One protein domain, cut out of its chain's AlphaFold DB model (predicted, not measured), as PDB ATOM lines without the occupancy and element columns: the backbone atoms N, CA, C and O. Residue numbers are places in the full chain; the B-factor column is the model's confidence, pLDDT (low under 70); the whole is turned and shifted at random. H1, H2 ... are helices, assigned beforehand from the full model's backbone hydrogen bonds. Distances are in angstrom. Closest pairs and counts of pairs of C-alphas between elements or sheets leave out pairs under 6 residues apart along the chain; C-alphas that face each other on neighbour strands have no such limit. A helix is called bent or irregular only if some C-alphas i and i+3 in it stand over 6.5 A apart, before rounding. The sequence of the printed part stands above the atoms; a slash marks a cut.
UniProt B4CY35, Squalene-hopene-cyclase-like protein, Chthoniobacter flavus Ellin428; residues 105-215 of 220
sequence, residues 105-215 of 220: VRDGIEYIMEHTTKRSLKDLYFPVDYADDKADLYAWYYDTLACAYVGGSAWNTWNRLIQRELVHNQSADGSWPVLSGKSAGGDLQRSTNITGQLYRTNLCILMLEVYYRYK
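AT A GLANCE: This is residues 105 to 215 of the 220 residues of the protein "Squalene-hopene-cyclase-like protein" of Chthoniobacter flavus Ellin428 (UniProt B4CY35). A small up-and-down bundle of three helices, H3, H4 and H5, each running against the one before it, has H1 set slantwise over one end of the H3 and H4 hairpin; H4 and H5 come close without clearly touching. H2 and the short H6 lie farthest out, and a long unnamed link, residues 169 to 193, joins H4 to H5. The printed part has 111 residues with six named helices, H1 to H6 in chain order, and no named strand: all helix. It is compact, with a radius of gyration of the C-alphas of 13.6 A and spans of 38 by 35 by 22 A.

HOW THE PARTS SIT: The longest helix, H4, residues 152 to 168, forms a hairpin with the hub, H3, residues 137 to 150: their closest C-alphas, of Trp 155 and Cys 147, are 4.7 A apart, at a shallow tilt of 34 degrees, only just short of steep. H5, residues 194 to 208, touches H3 at a shallow tilt of 16 degrees, the same way, closest at C-alphas 207 and 141, 5.7 A. H1, residues 105 to 117, only just touches H3, with 3 pairs of C-alphas within 8 A, through its residues 109 to 112 alone; the closest are Ile 109 and Cys 147, 7.0 A, at a steep tilt of 52 degrees. H1 also only just touches H4, with 3 such pairs, through residues 109 to 113 alone, closest at C-alphas 113 and 154, 6.8 A. The packing is part aligned, part crossed, with 2 of 4 touching pairs at a shallow tilt. H2, residues 119 to 124, is close to H1 but not clearly touching, and H6, residues 210 to 213, likewise to H3. Every O i to N i+4 pair is within hydrogen-bond range in H1, H3 and H5, against 12 of 13 in H4 and 0 of 2 in H2, where 2 of 3 O i to N i+3 pairs are; H6 is too short for such a pair.

IN THESE COORDINATES: H4 is 24.4 A long, H5 20.8 A, H3 19.6 A and H1 18.1 A. H2 is irregular, with C-alphas 120 and 123 9.1 A apart. H1 begins at C-alpha 105 (16.386, 84.571, 36.688), and H6 ends at C-alpha 213 (-0.682, 88.269, 48.024).

THE WHOLE: The two farthest C-alphas, of Asp 107 and Asp 173, are 39.1 A apart. The printed part has no cut; the links H2 to H3 and H4 to H5 are long. Residues 183 to 186 and 215 have pLDDT under 70.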
ATOM      1  N   VAL A 105      17.734  83.998  36.771       98.25
ATOM      2  CA  VAL A 105      16.386  84.571  36.688       98.25
ATOM      3  C   VAL A 105      16.085  85.004  35.257       98.25
ATOM      4  O   VAL A 105      15.048  84.630  34.719       98.25
ATOM      5  N   ARG A 106      16.992  85.765  34.628       97.31
ATOM      6  CA  ARG A 106      16.783  86.257  33.258       97.31
ATOM      7  C   ARG A 106      16.623  85.119  32.257       97.31
ATOM      8  O   ARG A 106      15.633  85.092  31.535       97.31
ATOM      9  N   ASP A 107      17.562  84.179  32.263       97.81
ATOM     10  CA  ASP A 107      17.577  83.064  31.321       97.81
ATOM     11  C   ASP A 107      16.366  82.142  31.523       97.81
ATOM     12  O   ASP A 107      15.771  81.686  30.554       97.81
ATOM     13  N   GLY A 108      15.956  81.903  32.773       98.44
ATOM     14  CA  GLY A 108      14.778  81.087  33.057       98.44
ATOM     15  C   GLY A 108      13.465  81.758  32.644       98.44
ATOM     16  O   GLY A 108      12.581  81.088  32.119       98.44
ATOM     17  N   ILE A 109      13.326  83.079  32.810       98.44
ATOM     18  CA  ILE A 109      12.154  83.816  32.300       98.44
ATOM     19  C   ILE A 109      12.116  83.803  30.775       98.44
ATOM     20  O   ILE A 109      11.051  83.586  30.200       98.44
ATOM     21  N   GLU A 110      13.258  84.017  30.122       98.31
ATOM     22  CA  GLU A 110      13.354  83.924  28.666       98.31
ATOM     23  C   GLU A 110      12.947  82.524  28.198       98.31
ATOM     24  O   GLU A 110      12.056  82.403  27.360       98.31
ATOM     25  N   TYR A 111      13.465  81.474  28.842       98.56
ATOM     26  CA  TYR A 111      13.067  80.094  28.585       98.56
ATOM     27  C   TYR A 111      11.547  79.893  28.702       98.56
ATOM     28  O   TYR A 111      10.935  79.400  27.753       98.56
ATOM     29  N   ILE A 112      10.919  80.309  29.813       98.56
ATOM     30  CA  ILE A 112       9.462  80.180  30.020       98.56
ATOM     31  C   ILE A 112       8.706  80.901  28.898       98.56
ATOM     32  O   ILE A 112       7.821  80.313  28.274       98.56
ATOM     33  N   MET A 113       9.057  82.155  28.593       98.50
ATOM     34  CA  MET A 113       8.366  82.947  27.569       98.50
ATOM     35  C   MET A 113       8.517  82.351  26.173       98.50
ATOM     36  O   MET A 113       7.531  82.270  25.436       98.50
ATOM     37  N   GLU A 114       9.713  81.905  25.801       98.06
ATOM     38  CA  GLU A 114       9.951  81.272  24.508       98.06
ATOM     39  C   GLU A 114       9.139  79.990  24.359       98.06
ATOM     40  O   GLU A 114       8.382  79.856  23.396       98.06
ATOM     41  N   HIS A 115       9.229  79.094  25.340       97.94
ATOM     42  CA  HIS A 115       8.548  77.804  25.317       97.94
ATOM     43  C   HIS A 115       7.024  77.966  25.378       97.94
ATOM     44  O   HIS A 115       6.306  77.168  24.788       97.94
ATOM     45  N   THR A 116       6.519  79.052  25.971       97.94
ATOM     46  CA  THR A 116       5.076  79.344  26.046       97.94
ATOM     47  C   THR A 116       4.508  80.008  24.793       97.94
ATOM     48  O   THR A 116       3.333  79.829  24.461       97.94
ATOM     49  N   THR A 117       5.302  80.820  24.087       97.75
ATOM     50  CA  THR A 117       4.783  81.717  23.033       97.75
ATOM     51  C   THR A 117       5.275  81.382  21.626       97.75
ATOM     52  O   THR A 117       4.576  81.666  20.650       97.75
ATOM     53  N   LYS A 118       6.431  80.722  21.479       97.31
ATOM     54  CA  LYS A 118       7.017  80.394  20.173       97.31
ATOM     55  C   LYS A 118       6.545  79.025  19.680       97.31
ATOM     56  O   LYS A 118       7.222  78.016  19.849       97.31
ATOM     57  N   ARG A 119       5.424  79.007  18.951       96.25
ATOM     58  CA  ARG A 119       4.887  77.795  18.284       96.25
ATOM     59  C   ARG A 119       5.901  77.066  17.393       96.25
ATOM     60  O   ARG A 119       5.797  75.857  17.200       96.25
ATOM     61  N   SER A 120       6.901  77.775  16.867       97.25
ATOM     62  CA  SER A 120       7.984  77.197  16.065       97.25
ATOM     63  C   SER A 120       8.854  76.182  16.820       97.25
ATOM     64  O   SER A 120       9.572  75.428  16.171       97.25
ATOM     65  N   LEU A 121       8.784  76.137  18.159       95.56
ATOM     66  CA  LEU A 121       9.517  75.184  19.001       95.56
ATOM     67  C   LEU A 121       8.930  73.760  19.001       95.56
ATOM     68  O   LEU A 121       9.571  72.848  19.521       95.56
ATOM     69  N   LYS A 122       7.760  73.539  18.382       95.00
ATOM     70  CA  LYS A 122       7.133  72.214  18.198       95.00
ATOM     71  C   LYS A 122       7.011  71.425  19.510       95.00
ATOM     72  O   LYS A 122       6.191  71.757  20.358       95.00
ATOM     73  N   ASP A 123       7.825  70.391  19.705       93.62
ATOM     74  CA  ASP A 123       7.772  69.531  20.890       93.62
ATOM     75  C   ASP A 123       8.149  70.285  22.169       93.62
ATOM     76  O   ASP A 123       7.644  69.959  23.242       93.62
ATOM     77  N   LEU A 124       8.933  71.357  22.038       94.12
ATOM     78  CA  LEU A 124       9.307  72.264  23.121       94.12
ATOM     79  C   LEU A 124       8.358  73.470  23.251       94.12
ATOM     80  O   LEU A 124       8.622  74.380  24.028       94.12
ATOM     81  N   TYR A 125       7.254  73.501  22.503       96.75
ATOM     82  CA  TYR A 125       6.177  74.466  22.717       96.75
ATOM     83  C   TYR A 125       5.209  73.945  23.788       96.75
ATOM     84  O   TYR A 125       4.660  72.855  23.622       96.75
ATOM     85  N   PHE A 126       5.005  74.722  24.852       96.38
ATOM     86  CA  PHE A 126       4.155  74.444  26.013       96.38
ATOM     87  C   PHE A 126       3.124  75.572  26.168       96.38
ATOM     88  O   PHE A 126       3.356  76.526  26.912       96.38
ATOM     89  N   PRO A 127       2.005  75.536  25.424       96.38
ATOM     90  CA  PRO A 127       1.009  76.593  25.502       96.38
ATOM     91  C   PRO A 127       0.331  76.634  26.875       96.38
ATOM     92  O   PRO A 127       0.099  75.613  27.519       96.38
ATOM     93  N   VAL A 128      -0.070  77.839  27.284       97.12
ATOM     94  CA  VAL A 128      -1.071  78.016  28.341       97.12
ATOM     95  C   VAL A 128      -2.444  77.841  27.690       97.12
ATOM     96  O   VAL A 128      -3.042  78.798  27.197       97.12
ATOM     97  N   ASP A 129      -2.864  76.583  27.606       96.25
ATOM     98  CA  ASP A 129      -4.134  76.111  27.053       96.25
ATOM     99  C   ASP A 129      -4.573  74.897  27.877       96.25
ATOM    100  O   ASP A 129      -3.835  73.918  27.988       96.25
ATOM    101  N   TYR A 130      -5.740  74.979  28.519       94.94
ATOM    102  CA  TYR A 130      -6.214  73.932  29.431       94.94
ATOM    103  C   TYR A 130      -6.525  72.606  28.720       94.94
ATOM    104  O   TYR A 130      -6.434  71.537  29.332       94.94
ATOM    105  N   ALA A 131      -6.890  72.661  27.438       93.25
ATOM    106  CA  ALA A 131      -7.258  71.492  26.647       93.25
ATOM    107  C   ALA A 131      -6.049  70.798  25.996       93.25
ATOM    108  O   ALA A 131      -6.184  69.667  25.520       93.25
ATOM    109  N   ASP A 132      -4.886  71.452  25.979       94.19
ATOM    110  CA  ASP A 132      -3.669  70.953  25.345       94.19
ATOM    111  C   ASP A 132      -3.079  69.736  26.085       94.19
ATOM    112  O   ASP A 132      -3.180  69.583  27.309       94.19
ATOM    113  N   ASP A 133      -2.441  68.833  25.340       92.31
ATOM    114  CA  ASP A 133      -1.840  67.611  25.882       92.31
ATOM    115  C   ASP A 133      -0.550  67.872  26.679       92.31
ATOM    116  O   ASP A 133      -0.011  66.960  27.313       92.31
ATOM    117  N   LYS A 134      -0.069  69.115  26.700       93.00
ATOM    118  CA  LYS A 134       1.042  69.575  27.536       93.00
ATOM    119  C   LYS A 134       0.603  70.491  28.674       93.00
ATOM    120  O   LYS A 134       1.470  71.004  29.383       93.00
ATOM    121  N   ALA A 135      -0.703  70.671  28.887       94.06
ATOM    122  CA  ALA A 135      -1.222  71.438  30.012       94.06
ATOM    123  C   ALA A 135      -0.667  70.905  31.348       94.06
ATOM    124  O   ALA A 135      -0.705  69.700  31.626       94.06
ATOM    125  N   ASP A 136      -0.144  71.806  32.181       94.56
ATOM    126  CA  ASP A 136       0.519  71.467  33.441       94.56
ATOM    127  C   ASP A 136       0.275  72.567  34.486       94.56
ATOM    128  O   ASP A 136       0.965  73.584  34.509       94.56
ATOM    129  N   LEU A 137      -0.667  72.343  35.411       95.75
ATOM    130  CA  LEU A 137      -0.971  73.307  36.476       95.75
ATOM    131  C   LEU A 137       0.180  73.497  37.471       95.75
ATOM    132  O   LEU A 137       0.250  74.539  38.119       95.75
ATOM    133  N   TYR A 138       1.065  72.509  37.629       95.00
ATOM    134  CA  TYR A 138       2.225  72.639  38.513       95.00
ATOM    135  C   TYR A 138       3.242  73.592  37.890       95.00
ATOM    136  O   TYR A 138       3.713  74.510  38.563       95.00
ATOM    137  N   ALA A 139       3.534  73.398  36.600       96.06
ATOM    138  CA  ALA A 139       4.348  74.324  35.824       96.06
ATOM    139  C   ALA A 139       3.736  75.725  35.874       96.06
ATOM    140  O   ALA A 139       4.391  76.665  36.313       96.06
ATOM    141  N   TRP A 140       2.448  75.844  35.540       97.25
ATOM    142  CA  TRP A 140       1.783  77.138  35.474       97.25
ATOM    143  C   TRP A 140       1.759  77.860  36.813       97.25
ATOM    144  O   TRP A 140       1.952  79.072  36.842       97.25
ATOM    145  N   TYR A 141       1.576  77.149  37.926       96.94
ATOM    146  CA  TYR A 141       1.638  77.755  39.252       96.94
ATOM    147  C   TYR A 141       2.994  78.419  39.506       96.94
ATOM    148  O   TYR A 141       3.056  79.593  39.876       96.94
ATOM    149  N   TYR A 142       4.086  77.701  39.251       97.75
ATOM    150  CA  TYR A 142       5.421  78.239  39.476       97.75
ATOM    151  C   TYR A 142       5.842  79.279  38.440       97.75
ATOM    152  O   TYR A 142       6.478  80.263  38.812       97.75
ATOM    153  N   ASP A 143       5.458  79.116  37.178       98.19
ATOM    154  CA  ASP A 143       5.695  80.104  36.124       98.19
ATOM    155  C   ASP A 143       4.917  81.398  36.400       98.19
ATOM    156  O   ASP A 143       5.455  82.489  36.215       98.19
ATOM    157  N   THR A 144       3.694  81.296  36.942       98.19
ATOM    158  CA  THR A 144       2.907  82.451  37.405       98.19
ATOM    159  C   THR A 144       3.655  83.202  38.491       98.19
ATOM    160  O   THR A 144       3.809  84.417  38.389       98.19
ATOM    161  N   LEU A 145       4.160  82.501  39.511       96.88
ATOM    162  CA  LEU A 145       4.934  83.133  40.577       96.88
ATOM    163  C   LEU A 145       6.232  83.749  40.045       96.88
ATOM    164  O   LEU A 145       6.524  84.900  40.356       96.88
ATOM    165  N   ALA A 146       6.989  83.031  39.218       97.25
ATOM    166  CA  ALA A 146       8.228  83.528  38.626       97.25
ATOM    167  C   ALA A 146       7.995  84.804  37.805       97.25
ATOM    168  O   ALA A 146       8.642  85.825  38.047       97.25
ATOM    169  N   CYS A 147       7.029  84.772  36.883       97.38
ATOM    170  CA  CYS A 147       6.688  85.919  36.052       97.38
ATOM    171  C   CYS A 147       6.166  87.083  36.898       97.38
ATOM    172  O   CYS A 147       6.592  88.210  36.673       97.38
ATOM    173  N   ALA A 148       5.311  86.833  37.894       95.50
ATOM    174  CA  ALA A 148       4.785  87.878  38.774       95.50
ATOM    175  C   ALA A 148       5.879  88.554  39.614       95.50
ATOM    176  O   ALA A 148       5.858  89.770  39.776       95.50
ATOM    177  N   TYR A 149       6.846  87.790  40.133       92.50
ATOM    178  CA  TYR A 149       7.953  88.347  40.914       92.50
ATOM    179  C   TYR A 149       8.924  89.168  40.066       92.50
ATOM    180  O   TYR A 149       9.467  90.158  40.555       92.50
ATOM    181  N   VAL A 150       9.147  88.766  38.813       94.06
ATOM    182  CA  VAL A 150       9.987  89.510  37.864       94.06
ATOM    183  C   VAL A 150       9.259  90.731  37.300       94.06
ATOM    184  O   VAL A 150       9.889  91.762  37.077       94.06
ATOM    185  N   GLY A 151       7.944  90.641  37.100       92.38
ATOM    186  CA  GLY A 151       7.118  91.729  36.591       92.38
ATOM    187  C   GLY A 151       7.306  91.993  35.091       92.38
ATOM    188  O   GLY A 151       7.705  91.123  34.309       92.38
ATOM    189  N   GLY A 152       6.979  93.217  34.674       93.06
ATOM    190  CA  GLY A 152       7.223  93.711  33.318       93.06
ATOM    191  C   GLY A 152       6.503  92.934  32.208       93.06
ATOM    192  O   GLY A 152       5.380  92.453  32.361       93.06
ATOM    193  N   SER A 153       7.146  92.833  31.041       95.81
ATOM    194  CA  SER A 153       6.563  92.212  29.841       95.81
ATOM    195  C   SER A 153       6.269  90.719  30.008       95.81
ATOM    196  O   SER A 153       5.266  90.239  29.465       95.81
ATOM    197  N   ALA A 154       7.103  90.007  30.774       96.38
ATOM    198  CA  ALA A 154       6.906  88.601  31.101       96.38
ATOM    199  C   ALA A 154       5.609  88.417  31.896       96.38
ATOM    200  O   ALA A 154       4.730  87.667  31.464       96.38
ATOM    201  N   TRP A 155       5.430  89.185  32.978       96.62
ATOM    202  CA  TRP A 155       4.186  89.166  33.745       96.62
ATOM    203  C   TRP A 155       2.982  89.554  32.897       96.62
ATOM    204  O   TRP A 155       2.007  88.815  32.854       96.62
ATOM    205  N   ASN A 156       3.057  90.657  32.156       96.12
ATOM    206  CA  ASN A 156       1.938  91.127  31.341       96.12
ATOM    207  C   ASN A 156       1.470  90.075  30.326       96.12
ATOM    208  O   ASN A 156       0.270  89.929  30.091       96.12
ATOM    209  N   THR A 157       2.403  89.345  29.717       97.75
ATOM    210  CA  THR A 157       2.089  88.291  28.746       97.75
ATOM    211  C   THR A 157       1.523  87.059  29.430       97.75
ATOM    212  O   THR A 157       0.428  86.625  29.072       97.75
ATOM    213  N   TRP A 158       2.226  86.547  30.440       98.25
ATOM    214  CA  TRP A 158       1.804  85.376  31.196       98.25
ATOM    215  C   TRP A 158       0.424  85.573  31.829       98.25
ATOM    216  O   TRP A 158      -0.471  84.752  31.648       98.25
ATOM    217  N   ASN A 159       0.225  86.714  32.488       96.94
ATOM    218  CA  ASN A 159      -1.002  87.075  33.182       96.94
ATOM    219  C   ASN A 159      -2.231  87.026  32.265       96.94
ATOM    220  O   ASN A 159      -3.257  86.464  32.634       96.94
ATOM    221  N   ARG A 160      -2.122  87.572  31.046       96.88
ATOM    222  CA  ARG A 160      -3.223  87.535  30.070       96.88
ATOM    223  C   ARG A 160      -3.584  86.112  29.657       96.88
ATOM    224  O   ARG A 160      -4.763  85.824  29.472       96.88
ATOM    225  N   LEU A 161      -2.585  85.248  29.481       97.94
ATOM    226  CA  LEU A 161      -2.804  83.859  29.089       97.94
ATOM    227  C   LEU A 161      -3.456  83.074  30.230       97.94
ATOM    228  O   LEU A 161      -4.525  82.498  30.043       97.94
ATOM    229  N   ILE A 162      -2.859  83.111  31.424       97.19
ATOM    230  CA  ILE A 162      -3.316  82.291  32.546       97.19
ATOM    231  C   ILE A 162      -4.685  82.734  33.070       97.19
ATOM    232  O   ILE A 162      -5.529  81.883  33.328       97.19
ATOM    233  N   GLN A 163      -4.971  84.042  33.156       95.75
ATOM    234  CA  GLN A 163      -6.298  84.514  33.577       95.75
ATOM    235  C   GLN A 163      -7.400  83.996  32.654       95.75
ATOM    236  O   GLN A 163      -8.442  83.552  33.134       95.75
ATOM    237  N   ARG A 164      -7.164  84.038  31.336       96.56
ATOM    238  CA  ARG A 164      -8.129  83.552  30.350       96.56
ATOM    239  C   ARG A 164      -8.425  82.073  30.568       96.56
ATOM    240  O   ARG A 164      -9.592  81.710  30.670       96.56
ATOM    241  N   GLU A 165      -7.387  81.245  30.671       97.12
ATOM    242  CA  GLU A 165      -7.559  79.798  30.831       97.12
ATOM    243  C   GLU A 165      -8.213  79.435  32.166       97.12
ATOM    244  O   GLU A 165      -9.128  78.612  32.193       97.12
ATOM    245  N   LEU A 166      -7.804  80.062  33.274       97.25
ATOM    246  CA  LEU A 166      -8.351  79.732  34.589       97.25
ATOM    247  C   LEU A 166      -9.820  80.137  34.722       97.25
ATOM    248  O   LEU A 166     -10.612  79.337  35.212       97.25
ATOM    249  N   VAL A 167     -10.202  81.332  34.261       96.25
ATOM    250  CA  VAL A 167     -11.599  81.796  34.336       96.25
ATOM    251  C   VAL A 167     -12.493  81.002  33.387       96.25
ATOM    252  O   VAL A 167     -13.601  80.635  33.762       96.25
ATOM    253  N   HIS A 168     -12.021  80.704  32.172       97.31
ATOM    254  CA  HIS A 168     -12.812  79.962  31.190       97.31
ATOM    255  C   HIS A 168     -13.110  78.522  31.627       97.31
ATOM    256  O   HIS A 168     -14.199  78.019  31.368       97.31
ATOM    257  N   ASN A 169     -12.155  77.870  32.296       97.50
ATOM    258  CA  ASN A 169     -12.256  76.457  32.664       97.50
ATOM    259  C   ASN A 169     -12.770  76.221  34.094       97.50
ATOM    260  O   ASN A 169     -12.762  75.077  34.551       97.50
ATOM    261  N   GLN A 170     -13.203  77.258  34.818       98.25
ATOM    262  CA  GLN A 170     -13.799  77.074  36.140       98.25
ATOM    263  C   GLN A 170     -15.196  76.446  36.013       98.25
ATOM    264  O   GLN A 170     -16.086  76.983  35.352       98.25
ATOM    265  N   SER A 171     -15.399  75.310  36.674       97.81
ATOM    266  CA  SER A 171     -16.692  74.630  36.764       97.81
ATOM    267  C   SER A 171     -17.684  75.424  37.617       97.81
ATOM    268  O   SER A 171     -17.302  76.216  38.477       97.81
ATOM    269  N   ALA A 172     -18.983  75.157  37.448       97.75
ATOM    270  CA  ALA A 172     -20.043  75.827  38.211       97.75
ATOM    271  C   ALA A 172     -19.954  75.614  39.738       97.75
ATOM    272  O   ALA A 172     -20.434  76.447  40.503       97.75
ATOM    273  N   ASP A 173     -19.338  74.516  40.184       96.56
ATOM    274  CA  ASP A 173     -19.075  74.227  41.600       96.56
ATOM    275  C   ASP A 173     -17.795  74.900  42.136       96.56
ATOM    276  O   ASP A 173     -17.426  74.707  43.293       96.56
ATOM    277  N   GLY A 174     -17.109  75.685  41.300       97.19
ATOM    278  CA  GLY A 174     -15.868  76.379  41.623       97.19
ATOM    279  C   GLY A 174     -14.602  75.541  41.445       97.19
ATOM    280  O   GLY A 174     -13.514  76.075  41.658       97.19
ATOM    281  N   SER A 175     -14.711  74.265  41.060       97.69
ATOM    282  CA  SER A 175     -13.571  73.380  40.801       97.69
ATOM    283  C   SER A 175     -13.040  73.499  39.367       97.69
ATOM    284  O   SER A 175     -13.588  74.229  38.545       97.69
ATOM    285  N   TRP A 176     -11.967  72.767  39.050       97.31
ATOM    286  CA  TRP A 176     -11.391  72.708  37.702       97.31
ATOM    287  C   TRP A 176     -11.343  71.266  37.154       97.31
ATOM    288  O   TRP A 176     -11.024  70.325  37.904       97.31
ATOM    289  N   PRO A 177     -11.650  71.063  35.855       95.62
ATOM    290  CA  PRO A 177     -11.765  69.738  35.246       95.62
ATOM    291  C   PRO A 177     -10.412  69.028  35.133       95.62
ATOM    292  O   PRO A 177      -9.360  69.628  35.329       95.62
ATOM    293  N   VAL A 178     -10.416  67.726  34.846       94.75
ATOM    294  CA  VAL A 178      -9.170  66.967  34.633       94.75
ATOM    295  C   VAL A 178      -8.372  67.536  33.455       94.75
ATOM    296  O   VAL A 178      -8.958  67.950  32.460       94.75
ATOM    297  N   LEU A 179      -7.043  67.546  33.571       91.75
ATOM    298  CA  LEU A 179      -6.164  67.935  32.467       91.75
ATOM    299  C   LEU A 179      -5.866  66.734  31.565       91.75
ATOM    300  O   LEU A 179      -5.845  65.593  32.027       91.75
ATOM    301  N   SER A 180      -5.567  67.003  30.295       85.19
ATOM    302  CA  SER A 180      -5.038  65.997  29.363       85.19
ATOM    303  C   SER A 180      -3.535  65.762  29.556       85.19
ATOM    304  O   SER A 180      -3.041  64.663  29.286       85.19
ATOM    305  N   GLY A 181      -2.808  66.778  30.037       81.38
ATOM    306  CA  GLY A 181      -1.352  66.773  30.066       81.38
ATOM    307  C   GLY A 181      -0.674  65.960  31.166       81.38
ATOM    308  O   GLY A 181      -1.274  65.535  32.158       81.38
ATOM    309  N   LYS A 182       0.620  65.690  30.939       73.12
ATOM    310  CA  LYS A 182       1.481  64.846  31.786       73.12
ATOM    311  C   LYS A 182       2.556  65.688  32.471       73.12
ATOM    312  O   LYS A 182       3.653  65.880  31.953       73.12
ATOM    313  N   SER A 183       2.232  66.155  33.662       66.94
ATOM    314  CA  SER A 183       3.020  67.096  34.452       66.94
ATOM    315  C   SER A 183       3.879  66.461  35.548       66.94
ATOM    316  O   SER A 183       3.778  65.267  35.853       66.94
ATOM    317  N   ALA A 184       4.702  67.276  36.220       62.06
ATOM    318  CA  ALA A 184       5.207  66.921  37.549       62.06
ATOM    319  C   ALA A 184       4.014  66.754  38.522       62.06
ATOM    320  O   ALA A 184       3.266  67.696  38.770       62.06
ATOM    321  N   GLY A 185       3.799  65.532  39.028       61.34
ATOM    322  CA  GLY A 185       2.592  65.157  39.787       61.34
ATOM    323  C   GLY A 185       1.453  64.562  38.940       61.34
ATOM    324  O   GLY A 185       0.328  64.460  39.429       61.34
ATOM    325  N   GLY A 186       1.751  64.170  37.693       68.00
ATOM    326  CA  GLY A 186       0.837  63.846  36.586       68.00
ATOM    327  C   GLY A 186      -0.285  62.825  36.796       68.00
ATOM    328  O   GLY A 186      -1.075  62.634  35.876       68.00
ATOM    329  N   ASP A 187      -0.432  62.217  37.969       82.00
ATOM    330  CA  ASP A 187      -1.614  61.407  38.287       82.00
ATOM    331  C   ASP A 187      -2.701  62.219  38.993       82.00
ATOM    332  O   ASP A 187      -3.883  62.040  38.706       82.00
ATOM    333  N   LEU A 188      -2.339  63.185  39.843       90.06
ATOM    334  CA  LEU A 188      -3.329  63.994  40.563       90.06
ATOM    335  C   LEU A 188      -4.068  64.957  39.630       90.06
ATOM    336  O   LEU A 188      -5.280  65.120  39.746       90.06
ATOM    337  N   GLN A 189      -3.372  65.538  38.651       91.50
ATOM    338  CA  GLN A 189      -3.984  66.469  37.695       91.50
ATOM    339  C   GLN A 189      -4.983  65.782  36.751       91.50
ATOM    340  O   GLN A 189      -5.939  66.412  36.304       91.50
ATOM    341  N   ARG A 190      -4.834  64.475  36.520       91.44
ATOM    342  CA  ARG A 190      -5.733  63.675  35.670       91.44
ATOM    343  C   ARG A 190      -6.738  62.847  36.467       91.44
ATOM    344  O   ARG A 190      -7.665  62.277  35.900       91.44
ATOM    345  N   SER A 191      -6.555  62.765  37.781       92.00
ATOM    346  CA  SER A 191      -7.417  61.975  38.645       92.00
ATOM    347  C   SER A 191      -8.816  62.584  38.735       92.00
ATOM    348  O   SER A 191      -8.984  63.775  39.021       92.00
ATOM    349  N   THR A 192      -9.824  61.741  38.532       94.06
ATOM    350  CA  THR A 192     -11.244  62.072  38.694       94.06
ATOM    351  C   THR A 192     -11.713  61.972  40.146       94.06
ATOM    352  O   THR A 192     -12.840  62.352  40.447       94.06
ATOM    353  N   ASN A 193     -10.871  61.469  41.057       95.44
ATOM    354  CA  ASN A 193     -11.209  61.398  42.474       95.44
ATOM    355  C   ASN A 193     -11.104  62.770  43.164       95.44
ATOM    356  O   ASN A 193     -10.525  63.724  42.635       95.44
ATOM    357  N   ILE A 194     -11.626  62.835  44.390       95.81
ATOM    358  CA  ILE A 194     -11.641  64.063  45.191       95.81
ATOM    359  C   ILE A 194     -10.236  64.639  45.421       95.81
ATOM    360  O   ILE A 194     -10.051  65.847  45.333       95.81
ATOM    361  N   THR A 195      -9.216  63.803  45.630       94.69
ATOM    362  CA  THR A 195      -7.829  64.262  45.816       94.69
ATOM    363  C   THR A 195      -7.301  64.986  44.578       94.69
ATOM    364  O   THR A 195      -6.649  66.022  44.701       94.69
ATOM    365  N   GLY A 196      -7.606  64.477  43.381       95.06
ATOM    366  CA  GLY A 196      -7.243  65.126  42.124       95.06
ATOM    367  C   GLY A 196      -7.972  66.450  41.919       95.06
ATOM    368  O   GLY A 196      -7.348  67.452  41.571       95.06
ATOM    369  N   GLN A 197      -9.279  66.481  42.198       96.38
ATOM    370  CA  GLN A 197     -10.075  67.711  42.126       96.38
ATOM    371  C   GLN A 197      -9.544  68.784  43.083       96.38
ATOM    372  O   GLN A 197      -9.334  69.920  42.659       96.38
ATOM    373  N   LEU A 198      -9.263  68.421  44.337       96.25
ATOM    374  CA  LEU A 198      -8.675  69.322  45.330       96.25
ATOM    375  C   LEU A 198      -7.306  69.840  44.881       96.25
ATOM    376  O   LEU A 198      -7.046  71.035  44.975       96.25
ATOM    377  N   TYR A 199      -6.443  68.967  44.354       95.31
ATOM    378  CA  TYR A 199      -5.121  69.355  43.864       95.31
ATOM    379  C   TYR A 199      -5.202  70.417  42.760       95.31
ATOM    380  O   TYR A 199      -4.563  71.464  42.867       95.31
ATOM    381  N   ARG A 200      -6.023  70.181  41.726       95.81
ATOM    382  CA  ARG A 200      -6.208  71.142  40.627       95.81
ATOM    383  C   ARG A 200      -6.806  72.452  41.113       95.81
ATOM    384  O   ARG A 200      -6.275  73.514  40.815       95.81
ATOM    385  N   THR A 201      -7.875  72.359  41.899       97.31
ATOM    386  CA  THR A 201      -8.590  73.527  42.427       97.31
ATOM    387  C   THR A 201      -7.654  74.406  43.252       97.31
ATOM    388  O   THR A 201      -7.611  75.614  43.041       97.31
ATOM    389  N   ASN A 202      -6.826  73.807  44.112       96.62
ATOM    390  CA  ASN A 202      -5.844  74.546  44.900       96.62
ATOM    391  C   ASN A 202      -4.810  75.261  44.024       96.62
ATOM    392  O   ASN A 202      -4.538  76.430  44.267       96.62
ATOM    393  N   LEU A 203      -4.248  74.610  43.000       95.94
ATOM    394  CA  LEU A 203      -3.285  75.267  42.106       95.94
ATOM    395  C   LEU A 203      -3.917  76.437  41.338       95.94
ATOM    396  O   LEU A 203      -3.314  77.506  41.260       95.94
ATOM    397  N   CYS A 204      -5.138  76.263  40.825       97.19
ATOM    398  CA  CYS A 204      -5.875  77.328  40.143       97.19
ATOM    399  C   CYS A 204      -6.157  78.512  41.073       97.19
ATOM    400  O   CYS A 204      -5.875  79.655  40.713       97.19
ATOM    401  N   ILE A 205      -6.638  78.252  42.292       96.81
ATOM    402  CA  ILE A 205      -6.879  79.296  43.295       96.81
ATOM    403  C   ILE A 205      -5.572  80.004  43.661       96.81
ATOM    404  O   ILE A 205      -5.528  81.229  43.642       96.81
ATOM    405  N   LEU A 206      -4.489  79.269  43.921       95.75
ATOM    406  CA  LEU A 206      -3.192  79.858  44.266       95.75
ATOM    407  C   LEU A 206      -2.658  80.793  43.169       95.75
ATOM    408  O   LEU A 206      -2.071  81.827  43.486       95.75
ATOM    409  N   MET A 207      -2.881  80.468  41.893       96.56
ATOM    410  CA  MET A 207      -2.556  81.362  40.777       96.56
ATOM    411  C   MET A 207      -3.450  82.610  40.758       96.56
ATOM    412  O   MET A 207      -2.949  83.717  40.570       96.56
ATOM    413  N   LEU A 208      -4.754  82.462  41.011       94.94
ATOM    414  CA  LEU A 208      -5.694  83.588  41.105       94.94
ATOM    415  C   LEU A 208      -5.440  84.477  42.336       94.94
ATOM    416  O   LEU A 208      -5.773  85.660  42.328       94.94
ATOM    417  N   GLU A 209      -4.820  83.948  43.390       92.69
ATOM    418  CA  GLU A 209      -4.484  84.699  44.603       92.69
ATOM    419  C   GLU A 209      -3.290  85.652  44.434       92.69
ATOM    420  O   GLU A 209      -3.071  86.527  45.281       92.69
ATOM    421  N   VAL A 210      -2.518  85.516  43.351       90.75
ATOM    422  CA  VAL A 210      -1.272  86.265  43.130       90.75
ATOM    423  C   VAL A 210      -1.482  87.783  43.229       90.75
ATOM    424  O   VAL A 210      -0.671  88.468  43.854       90.75
ATOM    425  N   TYR A 211      -2.611  88.311  42.740       85.19
ATOM    426  CA  TYR A 211      -2.936  89.750  42.800       85.19
ATOM    427  C   TYR A 211      -3.149  90.283  44.216       85.19
ATOM    428  O   TYR A 211      -2.957  91.472  44.465       85.19
ATOM    429  N   TYR A 212      -3.557  89.423  45.146       84.12
ATOM    430  CA  TYR A 212      -3.858  89.818  46.520       84.12
ATOM    431  C   TYR A 212      -2.640  89.654  47.422       84.12
ATOM    432  O   TYR A 212      -2.402  90.482  48.299       84.12
ATOM    433  N   ARG A 213      -1.838  88.612  47.183       76.25
ATOM    434  CA  ARG A 213      -0.682  88.269  48.024       76.25
ATOM    435  C   ARG A 213       0.571  89.055  47.655       76.25
ATOM    436  O   ARG A 213       1.379  89.347  48.531       76.25
ATOM    437  N   TYR A 214       0.702  89.444  46.387       72.44
ATOM    438  CA  TYR A 214       1.894  90.118  45.863       72.44
ATOM    439  C   TYR A 214       1.588  91.501  45.272       72.44
ATOM    440  O   TYR A 214       2.388  92.043  44.515       72.44
ATOM    441  N   LYS A 215       0.449  92.096  45.661       56.50
ATOM    442  CA  LYS A 215      -0.093  93.370  45.153       56.50
ATOM    443  C   LYS A 215       0.955  94.478  44.990       56.50
ATOM    444  O   LYS A 215       1.011  95.092  43.937       56.50
TER     445      LYS A 215